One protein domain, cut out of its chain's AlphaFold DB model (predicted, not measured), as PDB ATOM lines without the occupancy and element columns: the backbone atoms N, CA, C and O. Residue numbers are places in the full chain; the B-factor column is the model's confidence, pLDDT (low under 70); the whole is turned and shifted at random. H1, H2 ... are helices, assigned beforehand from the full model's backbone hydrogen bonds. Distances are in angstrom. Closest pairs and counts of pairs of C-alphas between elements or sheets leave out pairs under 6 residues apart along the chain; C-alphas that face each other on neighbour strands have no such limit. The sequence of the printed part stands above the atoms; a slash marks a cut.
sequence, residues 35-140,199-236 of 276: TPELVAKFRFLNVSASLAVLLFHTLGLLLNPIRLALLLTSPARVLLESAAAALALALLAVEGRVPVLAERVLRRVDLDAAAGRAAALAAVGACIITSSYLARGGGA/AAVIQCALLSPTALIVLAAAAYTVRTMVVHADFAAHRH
ATOM      1  N   THR A  35      96.831 192.963 129.069       67.50
ATOM      2  CA  THR A  35      97.729 191.968 128.449       67.50
ATOM      3  C   THR A  35      98.259 190.905 129.432       67.50
ATOM      4  O   THR A  35      98.211 189.724 129.081       67.50
ATOM      5  N   PRO A  36      98.710 191.235 130.666       65.38
ATOM      6  CA  PRO A  36      99.135 190.215 131.632       65.38
ATOM      7  C   PRO A  36      97.997 189.299 132.107       65.38
ATOM      8  O   PRO A  36      98.214 188.095 132.262       65.38
ATOM      9  N   GLU A  37      96.783 189.824 132.292       67.00
ATOM     10  CA  GLU A  37      95.608 189.022 132.654       67.00
ATOM     11  C   GLU A  37      95.229 188.054 131.523       67.00
ATOM     12  O   GLU A  37      94.942 186.878 131.760       67.00
ATOM     13  N   LEU A  38      95.303 188.523 130.275       69.56
ATOM     14  CA  LEU A  38      95.084 187.707 129.086       69.56
ATOM     15  C   LEU A  38      96.126 186.577 129.011       69.56
ATOM     16  O   LEU A  38      95.760 185.412 128.863       69.56
ATOM     17  N   VAL A  39      97.412 186.873 129.229       70.69
ATOM     18  CA  VAL A  39      98.473 185.851 129.304       70.69
ATOM     19  C   VAL A  39      98.185 184.812 130.386       70.69
ATOM     20  O   VAL A  39      98.268 183.619 130.097       70.69
ATOM     21  N   ALA A  40      97.802 185.214 131.598       71.12
ATOM     22  CA  ALA A  40      97.487 184.274 132.674       71.12
ATOM     23  C   ALA A  40      96.325 183.331 132.308       71.12
ATOM     24  O   ALA A  40      96.449 182.112 132.468       71.12
ATOM     25  N   LYS A  41      95.241 183.866 131.733       76.31
ATOM     26  CA  LYS A  41      94.087 183.076 131.265       76.31
ATOM     27  C   LYS A  41      94.480 182.074 130.177       76.31
ATOM     28  O   LYS A  41      94.068 180.917 130.227       76.31
ATOM     29  N   PHE A  42      95.328 182.476 129.234       75.06
ATOM     30  CA  PHE A  42      95.812 181.590 128.171       75.06
ATOM     31  C   PHE A  42      96.740 180.484 128.665       75.06
ATOM     32  O   PHE A  42      96.708 179.371 128.139       75.06
ATOM     33  N   ARG A  43      97.564 180.765 129.677       77.31
ATOM     34  CA  ARG A  43      98.371 179.726 130.325       77.31
ATOM     35  C   ARG A  43      97.477 178.711 131.017       77.31
ATOM     36  O   ARG A  43      97.629 177.519 130.780       77.31
ATOM     37  N   PHE A  44      96.504 179.183 131.794       78.75
ATOM     38  CA  PHE A  44      95.535 178.313 132.456       78.75
ATOM     39  C   PHE A  44      94.764 177.442 131.455       78.75
ATOM     40  O   PHE A  44      94.623 176.239 131.674       78.75
ATOM     41  N   LEU A  45      94.329 178.014 130.328       82.69
ATOM     42  CA  LEU A  45      93.657 177.275 129.261       82.69
ATOM     43  C   LEU A  45      94.557 176.180 128.667       82.69
ATOM     44  O   LEU A  45      94.124 175.038 128.541       82.69
ATOM     45  N   ASN A  46      95.816 176.498 128.353       82.25
ATOM     46  CA  ASN A  46      96.763 175.533 127.786       82.25
ATOM     47  C   ASN A  46      97.137 174.419 128.781       82.25
ATOM     48  O   ASN A  46      97.230 173.252 128.392       82.25
ATOM     49  N   VAL A  47      97.306 174.753 130.065       84.19
ATOM     50  CA  VAL A  47      97.505 173.772 131.149       84.19
ATOM     51  C   VAL A  47      96.285 172.867 131.275       84.19
ATOM     52  O   VAL A  47      96.421 171.650 131.317       84.19
ATOM     53  N   SER A  48      95.084 173.438 131.278       83.25
ATOM     54  CA  SER A  48      93.844 172.670 131.413       83.25
ATOM     55  C   SER A  48      93.622 171.746 130.213       83.25
ATOM     56  O   SER A  48      93.268 170.582 130.390       83.25
ATOM     57  N   ALA A  49      93.886 172.228 128.995       82.56
ATOM     58  CA  ALA A  49      93.776 171.436 127.774       82.56
ATOM     59  C   ALA A  49      94.793 170.282 127.744       82.56
ATOM     60  O   ALA A  49      94.425 169.145 127.457       82.56
ATOM     61  N   SER A  50      96.057 170.546 128.089       83.25
ATOM     62  CA  SER A  50      97.091 169.502 128.164       83.25
ATOM     63  C   SER A  50      96.807 168.480 129.268       83.25
ATOM     64  O   SER A  50      96.944 167.279 129.039       83.25
ATOM     65  N   LEU A  51      96.323 168.921 130.432       84.75
ATOM     66  CA  LEU A  51      95.899 168.032 131.512       84.75
ATOM     67  C   LEU A  51      94.703 167.163 131.098       84.75
ATOM     68  O   LEU A  51      94.694 165.967 131.384       84.75
ATOM     69  N   ALA A  52      93.723 167.726 130.387       81.31
ATOM     70  CA  ALA A  52      92.578 166.975 129.882       81.31
ATOM     71  C   ALA A  52      93.005 165.868 128.903       81.31
ATOM     72  O   ALA A  52      92.500 164.749 128.987       81.31
ATOM     73  N   VAL A  53      93.975 166.140 128.022       82.56
ATOM     74  CA  VAL A  53      94.568 165.111 127.149       82.56
ATOM     75  C   VAL A  53      95.234 164.021 127.983       82.56
ATOM     76  O   VAL A  53      94.985 162.838 127.762       82.56
ATOM     77  N   LEU A  54      96.044 164.385 128.976       83.75
ATOM     78  CA  LEU A  54      96.743 163.390 129.781       83.75
ATOM     79  C   LEU A  54      95.767 162.506 130.577       83.75
ATOM     80  O   LEU A  54      95.866 161.281 130.518       83.75
ATOM     81  N   LEU A  55      94.785 163.101 131.253       81.00
ATOM     82  CA  LEU A  55      93.861 162.380 132.133       81.00
ATOM     83  C   LEU A  55      92.770 161.607 131.387       81.00
ATOM     84  O   LEU A  55      92.477 160.469 131.741       81.00
ATOM     85  N   PHE A  56      92.149 162.203 130.372       77.81
ATOM     86  CA  PHE A  56      90.980 161.593 129.735       77.81
ATOM     87  C   PHE A  56      91.330 160.825 128.465       77.81
ATOM     88  O   PHE A  56      90.674 159.833 128.157       77.81
ATOM     89  N   HIS A  57      92.381 161.238 127.751       79.12
ATOM     90  CA  HIS A  57      92.816 160.556 126.533       79.12
ATOM     91  C   HIS A  57      93.901 159.517 126.834       79.12
ATOM     92  O   HIS A  57      93.665 158.320 126.692       79.12
ATOM     93  N   THR A  58      95.069 159.939 127.326       77.19
ATOM     94  CA  THR A  58      96.219 159.024 127.470       77.19
ATOM     95  C   THR A  58      96.055 158.037 128.624       77.19
ATOM     96  O   THR A  58      96.246 156.835 128.447       77.19
ATOM     97  N   LEU A  59      95.623 158.505 129.797       74.56
ATOM     98  CA  LEU A  59      95.393 157.641 130.951       74.56
ATOM     99  C   LEU A  59      94.173 156.735 130.725       74.56
ATOM    100  O   LEU A  59      94.211 155.563 131.085       74.56
ATOM    101  N   GLY A  60      93.134 157.230 130.043       72.38
ATOM    102  CA  GLY A  60      91.987 156.417 129.624       72.38
ATOM    103  C   GLY A  60      92.354 155.264 128.676       72.38
ATOM    104  O   GLY A  60      91.695 154.224 128.691       72.38
ATOM    105  N   LEU A  61      93.414 155.418 127.873       70.12
ATOM    106  CA  LEU A  61      93.975 154.343 127.046       70.12
ATOM    107  C   LEU A  61      94.806 153.352 127.870       70.12
ATOM    108  O   LEU A  61      94.664 152.148 127.680       70.12
ATOM    109  N   LEU A  62      95.639 153.841 128.794       71.19
ATOM    110  CA  LEU A  62      96.513 153.000 129.623       71.19
ATOM    111  C   LEU A  62      95.744 152.158 130.650       71.19
ATOM    112  O   LEU A  62      96.111 151.015 130.903       71.19
ATOM    113  N   LEU A  63      94.677 152.710 131.236       73.75
ATOM    114  CA  LEU A  63      93.871 152.024 132.251       73.75
ATOM    115  C   LEU A  63      92.930 150.966 131.665       73.75
ATOM    116  O   LEU A  63      92.432 150.118 132.404       73.75
ATOM    117  N   ASN A  64      92.668 151.000 130.356       71.56
ATOM    118  CA  ASN A  64      91.797 150.030 129.706       71.56
ATOM    119  C   ASN A  64      92.637 148.978 128.956       71.56
ATOM    120  O   ASN A  64      93.156 149.269 127.877       71.56
ATOM    121  N   PRO A  65      92.734 147.735 129.468       65.81
ATOM    122  CA  PRO A  65      93.612 146.714 128.898       65.81
ATOM    123  C   PRO A  65      93.210 146.311 127.474       65.81
ATOM    124  O   PRO A  65      94.075 146.003 126.658       65.81
ATOM    125  N   ILE A  66      91.915 146.369 127.142       69.56
ATOM    126  CA  ILE A  66      91.414 146.081 125.791       69.56
ATOM    127  C   ILE A  66      91.891 147.167 124.823       69.56
ATOM    128  O   ILE A  66      92.386 146.870 123.737       69.56
ATOM    129  N   ARG A  67      91.792 148.440 125.225       65.44
ATOM    130  CA  ARG A  67      92.253 149.569 124.404       65.44
ATOM    131  C   ARG A  67      93.767 149.565 124.237       65.44
ATOM    132  O   ARG A  67      94.245 149.824 123.137       65.44
ATOM    133  N   LEU A  68      94.505 149.230 125.292       67.56
ATOM    134  CA  LEU A  68      95.955 149.101 125.241       67.56
ATOM    135  C   LEU A  68      96.383 147.976 124.288       67.56
ATOM    136  O   LEU A  68      97.254 148.191 123.450       67.56
ATOM    137  N   ALA A  69      95.733 146.811 124.344       68.75
ATOM    138  CA  ALA A  69      96.009 145.711 123.421       68.75
ATOM    139  C   ALA A  69      95.739 146.106 121.957       68.75
ATOM    140  O   ALA A  69      96.579 145.866 121.095       68.75
ATOM    141  N   LEU A  70      94.617 146.784 121.682       67.00
ATOM    142  CA  LEU A  70      94.279 147.294 120.343       67.00
ATOM    143  C   LEU A  70      95.199 148.421 119.857       67.00
ATOM    144  O   LEU A  70      95.297 148.670 118.656       67.00
ATOM    145  N   LEU A  71      95.832 149.149 120.774       71.25
ATOM    146  CA  LEU A  71      96.843 150.140 120.432       71.25
ATOM    147  C   LEU A  71      98.138 149.440 120.006       71.25
ATOM    148  O   LEU A  71      98.701 149.780 118.971       71.25
ATOM    149  N   LEU A  72      98.567 148.427 120.763       75.88
ATOM    150  CA  LEU A  72      99.806 147.681 120.523       75.88
ATOM    151  C   LEU A  72      99.806 146.884 119.210       75.88
ATOM    152  O   LEU A  72     100.876 146.599 118.680       75.88
ATOM    153  N   THR A  73      98.638 146.559 118.652       74.06
ATOM    154  CA  THR A  73      98.538 145.896 117.341       74.06
ATOM    155  C   THR A  73      98.817 146.831 116.161       74.06
ATOM    156  O   THR A  73      99.037 146.351 115.051       74.06
ATOM    157  N   SER A  74      98.834 148.153 116.369       72.81
ATOM    158  CA  SER A  74      99.065 149.137 115.309       72.81
ATOM    159  C   SER A  74     100.253 150.051 115.639       72.81
ATOM    160  O   SER A  74     100.098 151.013 116.399       72.81
ATOM    161  N   PRO A  75     101.436 149.835 115.029       73.44
ATOM    162  CA  PRO A  75     102.627 150.636 115.326       73.44
ATOM    163  C   PRO A  75     102.431 152.120 114.989       73.44
ATOM    164  O   PRO A  75     102.902 152.989 115.719       73.44
ATOM    165  N   ALA A  76     101.667 152.428 113.936       74.25
ATOM    166  CA  ALA A  76     101.322 153.802 113.576       74.25
ATOM    167  C   ALA A  76     100.497 154.499 114.673       74.25
ATOM    168  O   ALA A  76     100.754 155.657 114.996       74.25
ATOM    169  N   ARG A  77      99.540 153.793 115.293       74.75
ATOM    170  CA  ARG A  77      98.734 154.354 116.387       74.75
ATOM    171  C   ARG A  77      99.564 154.539 117.654       74.75
ATOM    172  O   ARG A  77      99.443 155.579 118.286       74.75
ATOM    173  N   VAL A  78     100.461 153.606 117.983       77.62
ATOM    174  CA  VAL A  78     101.400 153.768 119.112       77.62
ATOM    175  C   VAL A  78     102.251 155.029 118.942       77.62
ATOM    176  O   VAL A  78     102.394 155.812 119.882       77.62
ATOM    177  N   LEU A  79     102.790 155.263 117.742       79.81
ATOM    178  CA  LEU A  79     103.583 156.461 117.451       79.81
ATOM    179  C   LEU A  79     102.755 157.747 117.578       79.81
ATOM    180  O   LEU A  79     103.219 158.709 118.181       79.81
ATOM    181  N   LEU A  80     101.520 157.764 117.070       81.31
ATOM    182  CA  LEU A  80     100.645 158.939 117.162       81.31
ATOM    183  C   LEU A  80     100.205 159.239 118.601       81.31
ATOM    184  O   LEU A  80     100.251 160.394 119.020       81.31
ATOM    185  N   GLU A  81      99.818 158.221 119.371       81.44
ATOM    186  CA  GLU A  81      99.403 158.389 120.769       81.44
ATOM    187  C   GLU A  81     100.578 158.797 121.668       81.44
ATOM    188  O   GLU A  81     100.439 159.674 122.523       81.44
ATOM    189  N   SER A  82     101.762 158.218 121.447       83.06
ATOM    190  CA  SER A  82     102.975 158.605 122.179       83.06
ATOM    191  C   SER A  82     103.433 160.023 121.830       83.06
ATOM    192  O   SER A  82     103.799 160.774 122.734       83.06
ATOM    193  N   ALA A  83     103.346 160.432 120.561       82.38
ATOM    194  CA  ALA A  83     103.619 161.806 120.146       82.38
ATOM    195  C   ALA A  83     102.627 162.797 120.779       82.38
ATOM    196  O   ALA A  83     103.050 163.821 121.318       82.38
ATOM    197  N   ALA A  84     101.328 162.477 120.785       84.56
ATOM    198  CA  ALA A  84     100.302 163.301 121.424       84.56
ATOM    199  C   ALA A  84     100.544 163.446 122.936       84.56
ATOM    200  O   ALA A  84     100.496 164.558 123.465       84.56
ATOM    201  N   ALA A  85     100.869 162.347 123.626       83.75
ATOM    202  CA  ALA A  85     101.194 162.352 125.050       83.75
ATOM    203  C   ALA A  85     102.461 163.168 125.355       83.75
ATOM    204  O   ALA A  85     102.469 163.981 126.280       83.75
ATOM    205  N   ALA A  86     103.520 162.994 124.558       85.00
ATOM    206  CA  ALA A  86     104.777 163.718 124.724       85.00
ATOM    207  C   ALA A  86     104.603 165.228 124.503       85.00
ATOM    208  O   ALA A  86     105.111 166.023 125.292       85.00
ATOM    209  N   LEU A  87     103.851 165.633 123.473       84.56
ATOM    210  CA  LEU A  87     103.550 167.039 123.198       84.56
ATOM    211  C   LEU A  87     102.655 167.662 124.276       84.56
ATOM    212  O   LEU A  87     102.917 168.783 124.708       84.56
ATOM    213  N   ALA A  88     101.641 166.938 124.759       84.31
ATOM    214  CA  ALA A  88     100.805 167.400 125.866       84.31
ATOM    215  C   ALA A  88     101.628 167.591 127.151       84.31
ATOM    216  O   ALA A  88     101.485 168.606 127.829       84.31
ATOM    217  N   LEU A  89     102.543 166.666 127.453       84.75
ATOM    218  CA  LEU A  89     103.433 166.761 128.609       84.75
ATOM    219  C   LEU A  89     104.463 167.892 128.462       84.75
ATOM    220  O   LEU A  89     104.743 168.594 129.431       84.75
ATOM    221  N   ALA A  90     104.983 168.115 127.253       81.69
ATOM    222  CA  ALA A  90     105.863 169.240 126.942       81.69
ATOM    223  C   ALA A  90     105.152 170.587 127.148       81.69
ATOM    224  O   ALA A  90     105.687 171.470 127.822       81.69
ATOM    225  N   LEU A  91     103.923 170.726 126.643       83.00
ATOM    226  CA  LEU A  91     103.089 171.909 126.859       83.00
ATOM    227  C   LEU A  91     102.774 172.119 128.341       83.00
ATOM    228  O   LEU A  91     102.907 173.237 128.832       83.00
ATOM    229  N   LEU A  92     102.421 171.055 129.066       83.88
ATOM    230  CA  LEU A  92     102.155 171.124 130.501       83.88
ATOM    231  C   LEU A  92     103.396 171.562 131.288       83.88
ATOM    232  O   LEU A  92     103.290 172.401 132.178       83.88
ATOM    233  N   ALA A  93     104.577 171.034 130.956       79.38
ATOM    234  CA  ALA A  93     105.825 171.398 131.622       79.38
ATOM    235  C   ALA A  93     106.183 172.876 131.403       79.38
ATOM    236  O   ALA A  93     106.565 173.562 132.353       79.38
ATOM    237  N   VAL A  94     106.033 173.368 130.170       75.81
ATOM    238  CA  VAL A  94     106.334 174.758 129.796       75.81
ATOM    239  C   VAL A  94     105.315 175.733 130.392       75.81
ATOM    240  O   VAL A  94     105.692 176.736 130.999       75.81
ATOM    241  N   GLU A  95     104.022 175.438 130.270       76.94
ATOM    242  CA  GLU A  95     102.944 176.315 130.747       76.94
ATOM    243  C   GLU A  95     102.775 176.266 132.268       76.94
ATOM    244  O   GLU A  95     102.539 177.297 132.898       76.94
ATOM    245  N   GLY A  96     102.975 175.091 132.869       67.00
ATOM    246  CA  GLY A  96     103.023 174.887 134.316       67.00
ATOM    247  C   GLY A  96     104.305 175.404 134.970       67.00
ATOM    248  O   GLY A  96     104.437 175.314 136.188       67.00
ATOM    249  N   ARG A  97     105.247 175.953 134.183       66.44
ATOM    250  CA  ARG A  97     106.536 176.496 134.643       66.44
ATOM    251  C   ARG A  97     107.322 175.502 135.512       66.44
ATOM    252  O   ARG A  97     107.937 175.893 136.502       66.44
ATOM    253  N   VAL A  98     107.322 174.220 135.141       63.38
ATOM    254  CA  VAL A  98     108.047 173.181 135.889       63.38
ATOM    255  C   VAL A  98     109.556 173.374 135.670       63.38
ATOM    256  O   VAL A  98     110.029 173.121 134.558       63.38
ATOM    257  N   PRO A  99     110.337 173.777 136.692       47.75
ATOM    258  CA  PRO A  99     111.648 174.399 136.498       47.75
ATOM    259  C   PRO A  99     112.644 173.614 135.650       47.75
ATOM    260  O   PRO A  99     113.235 174.130 134.709       47.75
ATOM    261  N   VAL A 100     112.811 172.334 135.972       58.00
ATOM    262  CA  VAL A 100     113.851 171.483 135.380       58.00
ATOM    263  C   VAL A 100     113.413 170.903 134.030       58.00
ATOM    264  O   VAL A 100     114.242 170.598 133.172       58.00
ATOM    265  N   LEU A 101     112.104 170.733 133.835       60.34
ATOM    266  CA  LEU A 101     111.525 170.117 132.641       60.34
ATOM    267  C   LEU A 101     111.279 171.147 131.537       60.34
ATOM    268  O   LEU A 101     111.600 170.870 130.383       60.34
ATOM    269  N   ALA A 102     110.791 172.340 131.883       56.56
ATOM    270  CA  ALA A 102     110.507 173.403 130.925       56.56
ATOM    271  C   ALA A 102     111.766 173.823 130.156       56.56
ATOM    272  O   ALA A 102     111.758 173.832 128.931       56.56
ATOM    273  N   GLU A 103     112.881 174.073 130.846       58.03
ATOM    274  CA  GLU A 103     114.123 174.515 130.202       58.03
ATOM    275  C   GLU A 103     114.684 173.470 129.219       58.03
ATOM    276  O   GLU A 103     115.187 173.806 128.148       58.03
ATOM    277  N   ARG A 104     114.557 172.178 129.543       64.50
ATOM    278  CA  ARG A 104     114.982 171.087 128.651       64.50
ATOM    279  C   ARG A 104     114.089 170.956 127.421       64.50
ATOM    280  O   ARG A 104     114.588 170.588 126.359       64.50
ATOM    281  N   VAL A 105     112.794 171.222 127.577       60.38
ATOM    282  CA  VAL A 105     111.807 171.173 126.494       60.38
ATOM    283  C   VAL A 105     111.990 172.358 125.551       60.38
ATOM    284  O   VAL A 105     112.113 172.138 124.352       60.38
ATOM    285  N   LEU A 106     112.100 173.581 126.077       61.84
ATOM    286  CA  LEU A 106     112.270 174.796 125.273       61.84
ATOM    287  C   LEU A 106     113.566 174.776 124.440       61.84
ATOM    288  O   LEU A 106     113.599 175.242 123.311       61.84
ATOM    289  N   ARG A 107     114.627 174.117 124.930       63.69
ATOM    290  CA  ARG A 107     115.870 173.906 124.157       63.69
ATOM    291  C   ARG A 107     115.724 172.967 122.952       63.69
ATOM    292  O   ARG A 107     116.637 172.904 122.133       63.69
ATOM    293  N   ARG A 108     114.658 172.166 122.884       65.69
ATOM    294  CA  ARG A 108     114.467 171.116 121.865       65.69
ATOM    295  C   ARG A 108     113.227 171.324 121.005       65.69
ATOM    296  O   ARG A 108     113.170 170.781 119.907       65.69
ATOM    297  N   VAL A 109     112.244 172.059 121.508       66.31
ATOM    298  CA  VAL A 109     110.966 172.314 120.849       66.31
ATOM    299  C   VAL A 109     110.676 173.799 120.973       66.31
ATOM    300  O   VAL A 109     110.658 174.326 122.085       66.31
ATOM    301  N   ASP A 110     110.415 174.449 119.841       65.19
ATOM    302  CA  ASP A 110     110.026 175.857 119.792       65.19
ATOM    303  C   ASP A 110     108.597 176.029 120.341       65.19
ATOM    304  O   ASP A 110     107.605 176.068 119.614       65.19
ATOM    305  N   LEU A 111     108.489 176.033 121.672       65.69
ATOM    306  CA  LEU A 111     107.289 176.387 122.439       65.69
ATOM    307  C   LEU A 111     107.441 177.769 123.095       65.69
ATOM    308  O   LEU A 111     106.576 178.190 123.871       65.69
ATOM    309  N   ASP A 112     108.535 178.470 122.791       57.66
ATOM    310  CA  ASP A 112     108.844 179.790 123.329       57.66
ATOM    311  C   ASP A 112     107.857 180.824 122.802       57.66
ATOM    312  O   ASP A 112     107.312 181.618 123.573       57.66
ATOM    313  N   ALA A 113     107.536 180.740 121.512       67.56
ATOM    314  CA  ALA A 113     106.544 181.583 120.876       67.56
ATOM    315  C   ALA A 113     105.109 181.087 121.114       67.56
ATOM    316  O   ALA A 113     104.810 179.890 121.129       67.56
ATOM    317  N   ALA A 114     104.169 182.031 121.195       66.38
ATOM    318  CA  ALA A 114     102.743 181.718 121.239       66.38
ATOM    319  C   ALA A 114     102.302 180.894 120.004       66.38
ATOM    320  O   ALA A 114     101.477 179.987 120.139       66.38
ATOM    321  N   ALA A 115     102.902 181.153 118.834       72.69
ATOM    322  CA  ALA A 115     102.686 180.401 117.596       72.69
ATOM    323  C   ALA A 115     103.113 178.928 117.718       72.69
ATOM    324  O   ALA A 115     102.346 178.042 117.346       72.69
ATOM    325  N   GLY A 116     104.277 178.659 118.318       76.00
ATOM    326  CA  GLY A 116     104.772 177.302 118.560       76.00
ATOM    327  C   GLY A 116     103.842 176.481 119.457       76.00
ATOM    328  O   GLY A 116     103.568 175.311 119.196       76.00
ATOM    329  N   ARG A 117     103.232 177.121 120.460       77.69
ATOM    330  CA  ARG A 117     102.244 176.475 121.344       77.69
ATOM    331  C   ARG A 117     100.925 176.182 120.644       77.69
ATOM    332  O   ARG A 117     100.348 175.120 120.854       77.69
ATOM    333  N   ALA A 118     100.455 177.107 119.807       81.31
ATOM    334  CA  ALA A 118      99.274 176.876 118.982       81.31
ATOM    335  C   ALA A 118      99.507 175.724 117.992       81.31
ATOM    336  O   ALA A 118      98.640 174.863 117.848       81.31
ATOM    337  N   ALA A 119     100.693 175.661 117.378       81.50
ATOM    338  CA  ALA A 119     101.093 174.566 116.501       81.50
ATOM    339  C   ALA A 119     101.165 173.226 117.251       81.50
ATOM    340  O   ALA A 119     100.651 172.226 116.759       81.50
ATOM    341  N   ALA A 120     101.723 173.204 118.464       83.00
ATOM    342  CA  ALA A 120     101.787 171.997 119.283       83.00
ATOM    343  C   ALA A 120     100.397 171.494 119.706       83.00
ATOM    344  O   ALA A 120     100.134 170.298 119.619       83.00
ATOM    345  N   LEU A 121      99.481 172.387 120.100       84.38
ATOM    346  CA  LEU A 121      98.086 172.018 120.374       84.38
ATOM    347  C   LEU A 121      97.409 171.469 119.107       84.38
ATOM    348  O   LEU A 121      96.811 170.396 119.140       84.38
ATOM    349  N   ALA A 122      97.556 172.145 117.966       84.81
ATOM    350  CA  ALA A 122      97.006 171.663 116.701       84.81
ATOM    351  C   ALA A 122      97.555 170.274 116.319       84.81
ATOM    352  O   ALA A 122      96.785 169.408 115.904       84.81
ATOM    353  N   ALA A 123      98.853 170.035 116.526       85.12
ATOM    354  CA  ALA A 123      99.491 168.742 116.296       85.12
ATOM    355  C   ALA A 123      98.937 167.648 117.222       85.12
ATOM    356  O   ALA A 123      98.616 166.564 116.745       85.12
ATOM    357  N   VAL A 124      98.739 167.936 118.515       85.00
ATOM    358  CA  VAL A 124      98.092 167.002 119.457       85.00
ATOM    359  C   VAL A 124      96.685 166.636 118.977       85.00
ATOM    360  O   VAL A 124      96.351 165.455 118.900       85.00
ATOM    361  N   GLY A 125      95.874 167.630 118.599       79.56
ATOM    362  CA  GLY A 125      94.531 167.397 118.062       79.56
ATOM    363  C   GLY A 125      94.549 166.542 116.791       79.56
ATOM    364  O   GLY A 125      93.782 165.584 116.680       79.56
ATOM    365  N   ALA A 126      95.468 166.831 115.865       80.69
ATOM    366  CA  ALA A 126      95.644 166.057 114.642       80.69
ATOM    367  C   ALA A 126      96.036 164.601 114.935       80.69
ATOM    368  O   ALA A 126      95.409 163.692 114.398       80.69
ATOM    369  N   CYS A 127      96.994 164.355 115.835       82.25
ATOM    370  CA  CYS A 127      97.402 163.000 116.215       82.25
ATOM    371  C   CYS A 127      96.237 162.179 116.785       82.25
ATOM    372  O   CYS A 127      96.061 161.022 116.398       82.25
ATOM    373  N   ILE A 128      95.407 162.778 117.648       80.50
ATOM    374  CA  ILE A 128      94.225 162.116 118.225       80.50
ATOM    375  C   ILE A 128      93.210 161.759 117.131       80.50
ATOM    376  O   ILE A 128      92.686 160.641 117.101       80.50
ATOM    377  N   ILE A 129      92.943 162.685 116.206       78.06
ATOM    378  CA  ILE A 129      91.997 162.465 115.105       78.06
ATOM    379  C   ILE A 129      92.516 161.390 114.151       78.06
ATOM    380  O   ILE A 129      91.770 160.478 113.801       78.06
ATOM    381  N   THR A 130      93.793 161.444 113.768       75.88
ATOM    382  CA  THR A 130      94.407 160.451 112.880       75.88
ATOM    383  C   THR A 130      94.458 159.072 113.537       75.88
ATOM    384  O   THR A 130      94.122 158.089 112.885       75.88
ATOM    385  N   SER A 131      94.789 158.974 114.830       76.19
ATOM    386  CA  SER A 131      94.734 157.703 115.571       76.19
ATOM    387  C   SER A 131      93.315 157.123 115.597       76.19
ATOM    388  O   SER A 131      93.122 155.929 115.356       76.19
ATOM    389  N   SER A 132      92.310 157.978 115.811       74.81
ATOM    390  CA  SER A 132      90.893 157.593 115.805       74.81
ATOM    391  C   SER A 132      90.412 157.166 114.414       74.81
ATOM    392  O   SER A 132      89.660 156.202 114.289       74.81
ATOM    393  N   TYR A 133      90.881 157.837 113.360       70.25
ATOM    394  CA  TYR A 133      90.609 157.467 111.973       70.25
ATOM    395  C   TYR A 133      91.233 156.111 111.623       70.25
ATOM    396  O   TYR A 133      90.548 155.242 111.091       70.25
ATOM    397  N   LEU A 134      92.497 155.880 111.994       70.12
ATOM    398  CA  LEU A 134      93.178 154.597 111.777       70.12
ATOM    399  C   LEU A 134      92.521 153.450 112.552       70.12
ATOM    400  O   LEU A 134      92.466 152.328 112.053       70.12
ATOM    401  N   ALA A 135      91.975 153.725 113.740       69.31
ATOM    402  CA  ALA A 135      91.189 152.751 114.493       69.31
ATOM    403  C   ALA A 135      89.926 152.299 113.738       69.31
ATOM    404  O   ALA A 135      89.510 151.155 113.885       69.31
ATOM    405  N   ARG A 136      89.329 153.186 112.931       67.00
ATOM    406  CA  ARG A 136      88.117 152.913 112.140       67.00
ATOM    407  C   ARG A 136      88.420 152.340 110.756       67.00
ATOM    408  O   ARG A 136      87.683 151.488 110.279       67.00
ATOM    409  N   GLY A 137      89.498 152.792 110.115       54.44
ATOM    410  CA  GLY A 137      89.899 152.364 108.769       54.44
ATOM    411  C   GLY A 137      90.535 150.971 108.705       54.44
ATOM    412  O   GLY A 137      90.544 150.359 107.643       54.44
ATOM    413  N   GLY A 138      91.026 150.435 109.827       47.91
ATOM    414  CA  GLY A 138      91.612 149.089 109.903       47.91
ATOM    415  C   GLY A 138      90.602 147.936 109.977       47.91
ATOM    416  O   GLY A 138      91.006 146.797 110.193       47.91
ATOM    417  N   GLY A 139      89.300 148.210 109.842       41.53
ATOM    418  CA  GLY A 139      88.240 147.249 110.136       41.53
ATOM    419  C   GLY A 139      87.098 147.254 109.128       41.53
ATOM    420  O   GLY A 139      85.954 147.431 109.522       41.53
ATOM    421  N   ALA A 140      87.364 146.951 107.854       38.00
ATOM    422  CA  ALA A 140      86.306 146.481 106.947       38.00
ATOM    423  C   ALA A 140      85.797 145.059 107.302       38.00
ATOM    424  O   ALA A 140      84.968 144.505 106.591       38.00
ATOM    425  N   ALA A 199      85.211 164.112 105.564       54.88
ATOM    426  CA  ALA A 199      84.014 163.845 106.366       54.88
ATOM    427  C   ALA A 199      84.278 162.856 107.519       54.88
ATOM    428  O   ALA A 199      83.851 163.100 108.648       54.88
ATOM    429  N   ALA A 200      85.034 161.781 107.272       56.28
ATOM    430  CA  ALA A 200      85.417 160.813 108.300       56.28
ATOM    431  C   ALA A 200      86.333 161.436 109.369       56.28
ATOM    432  O   ALA A 200      86.178 161.159 110.560       56.28
ATOM    433  N   VAL A 201      87.251 162.318 108.966       56.75
ATOM    434  CA  VAL A 201      88.117 163.100 109.864       56.75
ATOM    435  C   VAL A 201      87.287 164.061 110.721       56.75
ATOM    436  O   VAL A 201      87.495 164.123 111.932       56.75
ATOM    437  N   ILE A 202      86.296 164.743 110.136       60.06
ATOM    438  CA  ILE A 202      85.370 165.622 110.867       60.06
ATOM    439  C   ILE A 202      84.538 164.820 111.873       60.06
ATOM    440  O   ILE A 202      84.401 165.236 113.020       60.06
ATOM    441  N   GLN A 203      84.033 163.644 111.500       61.50
ATOM    442  CA  GLN A 203      83.311 162.772 112.429       61.50
ATOM    443  C   GLN A 203      84.210 162.277 113.569       61.50
ATOM    444  O   GLN A 203      83.775 162.238 114.716       61.50
ATOM    445  N   CYS A 204      85.465 161.920 113.288       58.00
ATOM    446  CA  CYS A 204      86.428 161.534 114.326       58.00
ATOM    447  C   CYS A 204      86.754 162.701 115.267       58.00
ATOM    448  O   CYS A 204      86.891 162.485 116.469       58.00
ATOM    449  N   ALA A 205      86.826 163.927 114.742       55.31
ATOM    450  CA  ALA A 205      86.968 165.130 115.551       55.31
ATOM    451  C   ALA A 205      85.732 165.354 116.434       55.31
ATOM    452  O   ALA A 205      85.880 165.548 117.631       55.31
ATOM    453  N   LEU A 206      84.520 165.246 115.882       57.84
ATOM    454  CA  LEU A 206      83.268 165.421 116.629       57.84
ATOM    455  C   LEU A 206      83.062 164.367 117.725       57.84
ATOM    456  O   LEU A 206      82.478 164.665 118.762       57.84
ATOM    457  N   LEU A 207      83.558 163.149 117.505       61.00
ATOM    458  CA  LEU A 207      83.431 162.033 118.447       61.00
ATOM    459  C   LEU A 207      84.542 162.012 119.508       61.00
ATOM    460  O   LEU A 207      84.417 161.292 120.496       61.00
ATOM    461  N   SER A 208      85.608 162.802 119.335       67.81
ATOM    462  CA  SER A 208      86.673 162.961 120.326       67.81
ATOM    463  C   SER A 208      86.573 164.332 121.008       67.81
ATOM    464  O   SER A 208      87.101 165.324 120.494       67.81
ATOM    465  N   PRO A 209      85.932 164.429 122.192       71.88
ATOM    466  CA  PRO A 209      85.792 165.703 122.897       71.88
ATOM    467  C   PRO A 209      87.155 166.313 123.258       71.88
ATOM    468  O   PRO A 209      87.310 167.533 123.257       71.88
ATOM    469  N   THR A 210      88.175 165.483 123.496       76.75
ATOM    470  CA  THR A 210      89.548 165.925 123.777       76.75
ATOM    471  C   THR A 210      90.202 166.576 122.559       76.75
ATOM    472  O   THR A 210      90.834 167.623 122.708       76.75
ATOM    473  N   ALA A 211      90.003 166.039 121.351       74.94
ATOM    474  CA  ALA A 211      90.509 166.659 120.126       74.94
ATOM    475  C   ALA A 211      89.865 168.032 119.872       74.94
ATOM    476  O   ALA A 211      90.570 168.985 119.533       74.94
ATOM    477  N   LEU A 212      88.551 168.162 120.090       79.50
ATOM    478  CA  LEU A 212      87.847 169.440 119.934       79.50
ATOM    479  C   LEU A 212      88.343 170.500 120.910       79.50
ATOM    480  O   LEU A 212      88.585 171.630 120.496       79.50
ATOM    481  N   ILE A 213      88.519 170.148 122.187       80.56
ATOM    482  CA  ILE A 213      89.002 171.084 123.213       80.56
ATOM    483  C   ILE A 213      90.373 171.641 122.821       80.56
ATOM    484  O   ILE A 213      90.599 172.850 122.883       80.56
ATOM    485  N   VAL A 214      91.279 170.774 122.373       82.50
ATOM    486  CA  VAL A 214      92.642 171.165 122.006       82.50
ATOM    487  C   VAL A 214      92.662 171.994 120.716       82.50
ATOM    488  O   VAL A 214      93.358 173.008 120.655       82.50
ATOM    489  N   LEU A 215      91.870 171.626 119.703       83.25
ATOM    490  CA  LEU A 215      91.756 172.399 118.461       83.25
ATOM    491  C   LEU A 215      91.092 173.760 118.683       83.25
ATOM    492  O   LEU A 215      91.542 174.760 118.123       83.25
ATOM    493  N   ALA A 216      90.068 173.829 119.534       82.31
ATOM    494  CA  ALA A 216      89.441 175.084 119.925       82.31
ATOM    495  C   ALA A 216      90.430 175.983 120.683       82.31
ATOM    496  O   ALA A 216      90.521 177.172 120.385       82.31
ATOM    497  N   ALA A 217      91.226 175.420 121.599       81.19
ATOM    498  CA  ALA A 217      92.283 176.152 122.295       81.19
ATOM    499  C   ALA A 217      93.360 176.668 121.324       81.19
ATOM    500  O   ALA A 217      93.777 177.825 121.429       81.19
ATOM    501  N   ALA A 218      93.766 175.862 120.338       82.88
ATOM    502  CA  ALA A 218      94.705 176.276 119.296       82.88
ATOM    503  C   ALA A 218      94.140 177.431 118.453       82.88
ATOM    504  O   ALA A 218      94.777 178.478 118.334       82.88
ATOM    505  N   ALA A 219      92.917 177.285 117.936       82.69
ATOM    506  CA  ALA A 219      92.248 178.306 117.132       82.69
ATOM    507  C   ALA A 219      92.030 179.610 117.916       82.69
ATOM    508  O   ALA A 219      92.253 180.701 117.391       82.69
ATOM    509  N   TYR A 220      91.656 179.508 119.191       82.31
ATOM    510  CA  TYR A 220      91.502 180.659 120.077       82.31
ATOM    511  C   TYR A 220      92.840 181.368 120.337       82.31
ATOM    512  O   TYR A 220      92.907 182.599 120.336       82.31
ATOM    513  N   THR A 221      93.926 180.606 120.478       79.19
ATOM    514  CA  THR A 221      95.286 181.139 120.645       79.19
ATOM    515  C   THR A 221      95.774 181.856 119.380       79.19
ATOM    516  O   THR A 221      96.339 182.942 119.471       79.19
ATOM    517  N   VAL A 222      95.494 181.317 118.189       80.88
ATOM    518  CA  VAL A 222      95.796 181.992 116.912       80.88
ATOM    519  C   VAL A 222      94.968 183.266 116.760       80.88
ATOM    520  O   VAL A 222      95.511 184.329 116.471       80.88
ATOM    521  N   ARG A 223      93.655 183.191 117.007       81.81
ATOM    522  CA  ARG A 223      92.759 184.349 116.900       81.81
ATOM    523  C   ARG A 223      93.205 185.494 117.805       81.81
ATOM    524  O   ARG A 223      93.178 186.644 117.387       81.81
ATOM    525  N   THR A 224      93.622 185.198 119.028       76.19
ATOM    526  CA  THR A 224      94.076 186.232 119.966       76.19
ATOM    527  C   THR A 224      95.439 186.805 119.629       76.19
ATOM    528  O   THR A 224      95.620 187.997 119.840       76.19
ATOM    529  N   MET A 225      96.349 186.041 119.020       72.44
ATOM    530  CA  MET A 225      97.564 186.619 118.433       72.44
ATOM    531  C   MET A 225      97.258 187.609 117.305       72.44
ATOM    532  O   MET A 225      97.933 188.626 117.195       72.44
ATOM    533  N   VAL A 226      96.237 187.334 116.485       75.75
ATOM    534  CA  VAL A 226      95.820 188.240 115.400       75.75
ATOM    535  C   VAL A 226      95.164 189.508 115.952       75.75
ATOM    536  O   VAL A 226      95.417 190.598 115.454       75.75
ATOM    537  N   VAL A 227      94.318 189.374 116.977       76.12
ATOM    538  CA  VAL A 227      93.584 190.507 117.568       76.12
ATOM    539  C   VAL A 227      94.476 191.354 118.485       76.12
ATOM    540  O   VAL A 227      94.313 192.570 118.546       76.12
ATOM    541  N   HIS A 228      95.428 190.734 119.181       74.31
ATOM    542  CA  HIS A 228      96.338 191.390 120.114       74.31
ATOM    543  C   HIS A 228      97.785 191.081 119.719       74.31
ATOM    544  O   HIS A 228      98.386 190.143 120.233       74.31
ATOM    545  N   ALA A 229      98.374 191.878 118.825       65.62
ATOM    546  CA  ALA A 229      99.758 191.671 118.381       65.62
ATOM    547  C   ALA A 229     100.763 191.671 119.556       65.62
ATOM    548  O   ALA A 229     101.691 190.861 119.596       65.62
ATOM    549  N   ASP A 230     100.508 192.496 120.578       63.25
ATOM    550  CA  ASP A 230     101.337 192.592 121.784       63.25
ATOM    551  C   ASP A 230     101.321 191.312 122.633       63.25
ATOM    552  O   ASP A 230     102.258 191.049 123.391       63.25
ATOM    553  N   PHE A 231     100.285 190.478 122.501       63.75
ATOM    554  CA  PHE A 231     100.172 189.213 123.225       63.75
ATOM    555  C   PHE A 231     101.284 188.231 122.842       63.75
ATOM    556  O   PHE A 231     101.818 187.541 123.711       63.75
ATOM    557  N   ALA A 232     101.668 188.186 121.562       59.75
ATOM    558  CA  ALA A 232     102.738 187.307 121.097       59.75
ATOM    559  C   ALA A 232     104.096 187.708 121.699       59.75
ATOM    560  O   ALA A 232     104.854 186.839 122.132       59.75
ATOM    561  N   ALA A 233     104.358 189.016 121.805       60.41
ATOM    562  CA  ALA A 233     105.591 189.559 122.372       60.41
ATOM    563  C   ALA A 233     105.709 189.303 123.887       60.41
ATOM    564  O   ALA A 233     106.764 188.900 124.366       60.41
ATOM    565  N   HIS A 234     104.614 189.447 124.645       60.47
ATOM    566  CA  HIS A 234     104.604 189.225 126.102       60.47
ATOM    567  C   HIS A 234     104.693 187.744 126.512       60.47
ATOM    568  O   HIS A 234     104.880 187.431 127.691       60.47
ATOM    569  N   ARG A 235     104.534 186.816 125.559       59.19
ATOM    570  CA  ARG A 235     104.564 185.370 125.812       59.19
ATOM    571  C   ARG A 235     105.887 184.699 125.432       59.19
ATOM    572  O   ARG A 235     106.025 183.508 125.702       59.19
ATOM    573  N   HIS A 236     106.831 185.443 124.856       55.44
ATOM    574  CA  HIS A 236     108.148 184.944 124.471       55.44
ATOM    575  C   HIS A 236     109.006 184.662 125.716       55.44
ATOM    576  O   HIS A 236     109.182 185.540 126.564       55.44
TER     577      HIS A 236
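This is residues 35 to 140 and 199 to 236 of the 276 residues of an uncharacterized protein of Thalassiosira oceanica (UniProt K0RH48). Four long helices, H1, H3, H5 and H7, make an up-and-down bundle, each running against the one before it in the chain. Short H2 crosses one end between H1 and H3, short H8 crosses the other end by H1 and H7, H4 packs on H3, and H6 packs on H5. The printed part has 144 residues, with eight named helices, H1 to H8 in order, and no named strand: all helix. It is compact, with a radius of gyration of the C-alphas of 15.8 A and spans of 51 by 36 by 21 A.

H1, residues 35 to 62, starts at C-alpha 35 (97.729, 191.968, 128.449) and measures 39.0 A. H2 is residues 65 to 72, H3 75 to 95 (30.0 A), H4 99 to 106, H5 114 to 137 (34.4 A), H6 199 to 207, H7 209 to 227 (26.5 A). H8, residues 229 to 234, ends at C-alpha 234 (104.604, 189.225, 126.102).

H1 touches H3, closest C-alphas Ser 50 and Ala 88 at 4.8 A, opposite ways at a shallow tilt of 33 degrees, only just short of steep. H3 touches H5 (Ala 84 and Val 124, 4.7 A; 25 degrees), and H5 touches H7 (Gly 125 and Ala 211, 4.6 A; 28 degrees). H7 touches H1 at 20 degrees; H3 and H7 are apart. H4 touches H3 at a steep tilt of 57 degrees. Every O i to N i+4 pair is within hydrogen-bond range in H2, H3, H5, H6 and H7, but 21 of 24 in H1, 2 of 4 in H4, 1 of 2 in H8.

The farthest C-alphas, Pro 36 and Ala 140, are 51.8 A apart. Residues 141 to 198 are not printed; the gap is 17.5 A. No link printed whole is long. Mean pLDDT of the printed part is 72.4; residues 96 to 114 are among those under 70.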